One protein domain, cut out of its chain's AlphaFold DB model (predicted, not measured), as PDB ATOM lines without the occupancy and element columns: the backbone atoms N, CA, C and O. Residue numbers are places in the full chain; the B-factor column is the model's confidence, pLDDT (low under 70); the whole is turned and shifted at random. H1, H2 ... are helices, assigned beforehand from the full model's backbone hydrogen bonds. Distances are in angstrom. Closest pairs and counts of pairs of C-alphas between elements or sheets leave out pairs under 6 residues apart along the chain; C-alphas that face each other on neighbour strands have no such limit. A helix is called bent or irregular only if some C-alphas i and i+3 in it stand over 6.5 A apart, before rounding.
ATOM      1  N   LYS A   2     505.933 465.283 366.217       72.06
ATOM      2  CA  LYS A   2     504.767 464.674 366.911       72.06
ATOM      3  C   LYS A   2     504.993 463.249 367.464       72.06
ATOM      4  O   LYS A   2     504.559 462.959 368.570       72.06
ATOM      5  N   LYS A   3     505.726 462.385 366.745       77.88
ATOM      6  CA  LYS A   3     506.036 461.007 367.189       77.88
ATOM      7  C   LYS A   3     506.932 460.947 368.438       77.88
ATOM      8  O   LYS A   3     506.727 460.092 369.285       77.88
ATOM      9  N   HIS A   4     507.885 461.871 368.586       84.50
ATOM     10  CA  HIS A   4     508.764 461.903 369.764       84.50
ATOM     11  C   HIS A   4     508.022 462.364 371.019       84.50
ATOM     12  O   HIS A   4     508.244 461.816 372.091       84.50
ATOM     13  N   ILE A   5     507.092 463.311 370.869       88.62
ATOM     14  CA  ILE A   5     506.220 463.770 371.959       88.62
ATOM     15  C   ILE A   5     505.297 462.632 372.418       88.62
ATOM     16  O   ILE A   5     505.151 462.407 373.616       88.62
ATOM     17  N   LEU A   6     504.732 461.869 371.475       90.56
ATOM     18  CA  LEU A   6     503.902 460.703 371.786       90.56
ATOM     19  C   LEU A   6     504.691 459.615 372.532       90.56
ATOM     20  O   LEU A   6     504.233 459.126 373.561       90.56
ATOM     21  N   ASN A   7     505.890 459.272 372.053       91.25
ATOM     22  CA  ASN A   7     506.740 458.268 372.698       91.25
ATOM     23  C   ASN A   7     507.169 458.701 374.104       91.25
ATOM     24  O   ASN A   7     507.172 457.887 375.021       91.25
ATOM     25  N   PHE A   8     507.492 459.983 374.289       94.50
ATOM     26  CA  PHE A   8     507.823 460.528 375.602       94.50
ATOM     27  C   PHE A   8     506.640 460.423 376.575       94.50
ATOM     28  O   PHE A   8     506.807 459.944 377.694       94.50
ATOM     29  N   GLY A   9     505.433 460.790 376.129       94.50
ATOM     30  CA  GLY A   9     504.216 460.631 376.927       94.50
ATOM     31  C   GLY A   9     503.946 459.173 377.309       94.50
ATOM     32  O   GLY A   9     503.585 458.894 378.450       94.50
ATOM     33  N   LEU A  10     504.184 458.235 376.387       95.19
ATOM     34  CA  LEU A  10     504.014 456.805 376.644       95.19
ATOM     35  C   LEU A  10     505.013 456.282 377.686       95.19
ATOM     36  O   LEU A  10     504.618 455.565 378.600       95.19
ATOM     37  N   ILE A  11     506.289 456.663 377.583       96.06
ATOM     38  CA  ILE A  11     507.326 456.270 378.551       96.06
ATOM     39  C   ILE A  11     506.993 456.817 379.941       96.06
ATOM     40  O   ILE A  11     507.088 456.087 380.929       96.06
ATOM     41  N   LEU A  12     506.557 458.076 380.017       96.31
ATOM     42  CA  LEU A  12     506.124 458.691 381.268       96.31
ATOM     43  C   LEU A  12     504.973 457.890 381.894       96.31
ATOM     44  O   LEU A  12     505.051 457.499 383.055       96.31
ATOM     45  N   LEU A  13     503.941 457.581 381.108       96.56
ATOM     46  CA  LEU A  13     502.776 456.830 381.571       96.56
ATOM     47  C   LEU A  13     503.150 455.420 382.051       96.56
ATOM     48  O   LEU A  13     502.720 455.010 383.125       96.56
ATOM     49  N   ILE A  14     504.002 454.707 381.309       97.06
ATOM     50  CA  ILE A  14     504.512 453.388 381.713       97.06
ATOM     51  C   ILE A  14     505.278 453.485 383.034       97.06
ATOM     52  O   ILE A  14     505.101 452.645 383.912       97.06
ATOM     53  N   THR A  15     506.085 454.529 383.208       96.88
ATOM     54  CA  THR A  15     506.862 454.738 384.436       96.88
ATOM     55  C   THR A  15     505.943 454.915 385.644       96.88
ATOM     56  O   THR A  15     506.145 454.265 386.670       96.88
ATOM     57  N   PHE A  16     504.886 455.723 385.515       97.38
ATOM     58  CA  PHE A  16     503.882 455.885 386.571       97.38
ATOM     59  C   PHE A  16     503.118 454.588 386.862       97.38
ATOM     60  O   PHE A  16     502.893 454.272 388.028       97.38
ATOM     61  N   LEU A  17     502.770 453.804 385.834       97.38
ATOM     62  CA  LEU A  17     502.093 452.516 386.017       97.38
ATOM     63  C   LEU A  17     502.963 451.505 386.772       97.38
ATOM     64  O   LEU A  17     502.478 450.839 387.686       97.38
ATOM     65  N   ILE A  18     504.247 451.409 386.420       97.50
ATOM     66  CA  ILE A  18     505.199 450.534 387.116       97.50
ATOM     67  C   ILE A  18     505.375 450.999 388.566       97.50
ATOM     68  O   ILE A  18     505.356 450.172 389.478       97.50
ATOM     69  N   GLY A  19     505.495 452.311 388.789       96.88
ATOM     70  CA  GLY A  19     505.600 452.890 390.128       96.88
ATOM     71  C   GLY A  19     504.392 452.571 391.011       96.88
ATOM     72  O   GLY A  19     504.561 452.110 392.139       96.88
ATOM     73  N   GLU A  20     503.178 452.743 390.486       95.62
ATOM     74  CA  GLU A  20     501.930 452.415 391.188       95.62
ATOM     75  C   GLU A  20     501.857 450.919 391.536       95.62
ATOM     76  O   GLU A  20     501.507 450.553 392.661       95.62
ATOM     77  N   LEU A  21     502.230 450.037 390.601       96.25
ATOM     78  CA  LEU A  21     502.218 448.593 390.834       96.25
ATOM     79  C   LEU A  21     503.214 448.190 391.931       96.25
ATOM     80  O   LEU A  21     502.869 447.421 392.830       96.25
ATOM     81  N   ALA A  22     504.428 448.745 391.891       95.88
ATOM     82  CA  ALA A  22     505.449 448.509 392.904       95.88
ATOM     83  C   ALA A  22     505.011 449.020 394.288       95.88
ATOM     84  O   ALA A  22     505.168 448.311 395.283       95.88
ATOM     85  N   ALA A  23     504.399 450.208 394.357       93.38
ATOM     86  CA  ALA A  23     503.876 450.767 395.602       93.38
ATOM     87  C   ALA A  23     502.766 449.889 396.203       93.38
ATOM     88  O   ALA A  23     502.776 449.602 397.404       93.38
ATOM     89  N   ARG A  24     501.840 449.394 395.372       92.62
ATOM     90  CA  ARG A  24     500.791 448.459 395.812       92.62
ATOM     91  C   ARG A  24     501.366 447.144 396.313       92.62
ATOM     92  O   ARG A  24     500.918 446.653 397.346       92.62
ATOM     93  N   PHE A  25     502.357 446.594 395.614       94.44
ATOM     94  CA  PHE A  25     503.030 445.368 396.036       94.44
ATOM     95  C   PHE A  25     503.720 445.551 397.393       94.44
ATOM     96  O   PHE A  25     503.527 444.742 398.301       94.44
ATOM     97  N   PHE A  26     504.453 446.653 397.569       94.06
ATOM     98  CA  PHE A  26     505.083 446.992 398.841       94.06
ATOM     99  C   PHE A  26     504.055 447.075 399.980       94.06
ATOM    100  O   PHE A  26     504.251 446.449 401.021       94.06
ATOM    101  N   LEU A  27     502.937 447.782 399.780       92.50
ATOM    102  CA  LEU A  27     501.893 447.908 400.802       92.50
ATOM    103  C   LEU A  27     501.192 446.589 401.128       92.50
ATOM    104  O   LEU A  27     500.817 446.378 402.278       92.50
ATOM    105  N   ALA A  28     500.996 445.718 400.140       87.56
ATOM    106  CA  ALA A  28     500.295 444.456 400.335       87.56
ATOM    107  C   ALA A  28     501.148 443.397 401.052       87.56
ATOM    108  O   ALA A  28     500.605 442.631 401.844       87.56
ATOM    109  N   PHE A  29     502.458 443.349 400.782       89.44
ATOM    110  CA  PHE A  29     503.293 442.209 401.186       89.44
ATOM    111  C   PHE A  29     504.476 442.555 402.092       89.44
ATOM    112  O   PHE A  29     504.952 441.678 402.807       89.44
ATOM    113  N   VAL A  30     504.976 443.793 402.062       91.38
ATOM    114  CA  VAL A  30     506.250 444.151 402.714       91.38
ATOM    115  C   VAL A  30     506.057 445.146 403.859       91.38
ATOM    116  O   VAL A  30     506.776 445.086 404.855       91.38
ATOM    117  N   ALA A  31     505.102 446.068 403.734       89.00
ATOM    118  CA  ALA A  31     504.908 447.146 404.693       89.00
ATOM    119  C   ALA A  31     504.518 446.624 406.085       89.00
ATOM    120  O   ALA A  31     503.540 445.892 406.248       89.00
ATOM    121  N   ASN A  32     505.241 447.081 407.109       85.50
ATOM    122  CA  ASN A  32     504.831 446.881 408.499       85.50
ATOM    123  C   ASN A  32     503.580 447.718 408.835       85.50
ATOM    124  O   ASN A  32     503.202 448.615 408.081       85.50
ATOM    125  N   ASP A  33     502.928 447.466 409.974       78.75
ATOM    126  CA  ASP A  33     501.661 448.138 410.310       78.75
ATOM    127  C   ASP A  33     501.771 449.667 410.384       78.75
ATOM    128  O   ASP A  33     500.845 450.374 409.982       78.75
ATOM    129  N   THR A  34     502.905 450.206 410.839       77.88
ATOM    130  CA  THR A  34     503.131 451.658 410.897       77.88
ATOM    131  C   THR A  34     503.254 452.263 409.497       77.88
ATOM    132  O   THR A  34     502.627 453.282 409.207       77.88
ATOM    133  N   GLN A  35     504.028 451.629 408.614       84.50
ATOM    134  CA  GLN A  35     504.184 452.034 407.216       84.50
ATOM    135  C   GLN A  35     502.864 451.891 406.460       84.50
ATOM    136  O   GLN A  35     502.458 452.817 405.762       84.50
ATOM    137  N   PHE A  36     502.157 450.777 406.654       86.50
ATOM    138  CA  PHE A  36     500.835 450.562 406.084       86.50
ATOM    139  C   PHE A  36     499.878 451.666 406.528       86.50
ATOM    140  O   PHE A  36     499.272 452.315 405.688       86.50
ATOM    141  N   THR A  37     499.810 451.966 407.827       81.06
ATOM    142  CA  THR A  37     498.915 453.014 408.344       81.06
ATOM    143  C   THR A  37     499.213 454.389 407.739       81.06
ATOM    144  O   THR A  37     498.303 455.180 407.509       81.06
ATOM    145  N   LYS A  38     500.491 454.680 407.470       83.81
ATOM    146  CA  LYS A  38     500.943 455.971 406.940       83.81
ATOM    147  C   LYS A  38     500.663 456.155 405.446       83.81
ATOM    148  O   LYS A  38     500.411 457.279 405.023       83.81
ATOM    149  N   TYR A  39     500.761 455.087 404.656       87.56
ATOM    150  CA  TYR A  39     500.744 455.156 403.190       87.56
ATOM    151  C   TYR A  39     499.521 454.495 402.542       87.56
ATOM    152  O   TYR A  39     499.265 454.725 401.361       87.56
ATOM    153  N   ALA A  40     498.772 453.669 403.274       86.75
ATOM    154  CA  ALA A  40     497.573 453.031 402.753       86.75
ATOM    155  C   ALA A  40     496.476 454.065 402.477       86.75
ATOM    156  O   ALA A  40     496.286 455.034 403.214       86.75
ATOM    157  N   SER A  41     495.708 453.819 401.420       85.81
ATOM    158  CA  SER A  41     494.500 454.593 401.153       85.81
ATOM    159  C   SER A  41     493.452 454.367 402.246       85.81
ATOM    160  O   SER A  41     493.436 453.342 402.931       85.81
ATOM    161  N   TYR A  42     492.505 455.295 402.367       79.38
ATOM    162  CA  TYR A  42     491.426 455.198 403.350       79.38
ATOM    163  C   TYR A  42     490.628 453.883 403.249       79.38
ATOM    164  O   TYR A  42     490.294 453.284 404.269       79.38
ATOM    165  N   GLN A  43     490.382 453.389 402.032       82.94
ATOM    166  CA  GLN A  43     489.688 452.116 401.805       82.94
ATOM    167  C   GLN A  43     490.508 450.912 402.290       82.94
ATOM    168  O   GLN A  43     489.964 450.013 402.923       82.94
ATOM    169  N   GLN A  44     491.822 450.915 402.046       85.81
ATOM    170  CA  GLN A  44     492.733 449.867 402.521       85.81
ATOM    171  C   GLN A  44     492.879 449.880 404.050       85.81
ATOM    172  O   GLN A  44     492.999 448.828 404.675       85.81
ATOM    173  N   LEU A  45     492.839 451.063 404.668       80.94
ATOM    174  CA  LEU A  45     492.816 451.194 406.125       80.94
ATOM    175  C   LEU A  45     491.531 450.625 406.722       80.94
ATOM    176  O   LEU A  45     491.604 449.909 407.714       80.94
ATOM    177  N   GLN A  46     490.374 450.927 406.128       77.56
ATOM    178  CA  GLN A  46     489.094 450.384 406.588       77.56
ATOM    179  C   GLN A  46     489.003 448.862 406.430       77.56
ATOM    180  O   GLN A  46     488.417 448.204 407.284       77.56
ATOM    181  N   SER A  47     489.573 448.296 405.362       79.31
ATOM    182  CA  SER A  47     489.531 446.846 405.146       79.31
ATOM    183  C   SER A  47     490.461 446.082 406.089       79.31
ATOM    184  O   SER A  47     490.097 445.003 406.551       79.31
ATOM    185  N   LYS A  48     491.646 446.631 406.399       74.62
ATOM    186  CA  LYS A  48     492.618 445.993 407.303       74.62
ATOM    187  C   LYS A  48     492.307 446.238 408.783       74.62
ATOM    188  O   LYS A  48     492.530 445.355 409.607       74.62
ATOM    189  N   HIS A  49     491.799 447.419 409.135       70.50
ATOM    190  CA  HIS A  49     491.460 447.781 410.509       70.50
ATOM    191  C   HIS A  49     489.954 448.007 410.645       70.50
ATOM    192  O   HIS A  49     489.431 449.042 410.238       70.50
ATOM    193  N   THR A  50     489.272 447.071 411.312       66.38
ATOM    194  CA  THR A  50     487.823 447.122 411.581       66.38
ATOM    195  C   THR A  50     487.392 448.418 412.277       66.38
ATOM    196  O   THR A  50     486.257 448.865 412.113       66.38
TER     197      THR A  50
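Overview. This is residues 2 to 50 of the 119 residues of an uncharacterized protein of Roseivirga ehrenbergii (strain DSM 102268 / JCM 13514 / KCTC 12282 / NCIMB 14502 / KMM 6017) (UniProt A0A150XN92). One long helix, H1, sticks out as a handle, with a small head of two short helices, H2 and H3, at its far end. H1 makes most of the length, and its residues 2 to 22 stand free; after it the chain folds back into H2, and H3 follows beside H2. The printed part has 49 residues with three named helices in the order H1, H2, H3 and no named strand, and its class is all helix. It is extended, with a radius of gyration of the C-alphas of 15.5 A and spans of 51 by 18 by 13 A.

Arrangement. H1, residues 2 to 30, and H2, residues 33 to 39, form a helical hairpin, at a shallow tilt of 24 degrees, opposite ways. They only just touch, with 3 pairs of C-alphas within 8 A, and H1 does so with residue 27 alone; the closest C-alphas are those of Leu 27 and Phe 36, 6.0 A apart. H3, residues 42 to 48, is close to H2 but not clearly touching, the closest C-alphas being those of Thr 37 and Leu 45 at 6.7 A. H2 and H3 run opposite ways at a shallow tilt of 19 degrees. H1 and H3 are apart. In H1, H2 and H3 every O i to N i+4 pair is within hydrogen-bond range.

Along the chain. H1 begins at C-alpha 2 (504.767, 464.674, 366.911), ends at C-alpha 30 (506.250, 444.151, 402.714) and is 41.3 A long. It is neither bent nor irregular, but only just: C-alphas 27 and 30 are 6.1 A apart. H2 is 10.0 A long. H3 is 10.1 A long and ends at C-alpha 48 (492.618, 445.993, 407.303).

Size, cuts and confidence. The two C-alphas farthest apart are those of Lys 2 and Thr 50, at 50.9 A. The printed part has no cut, and the links from H1 to H2 and from H2 to H3 are tight, with 2 residues each. The mean pLDDT of the printed part is 87.9, and residue 50 is under 70.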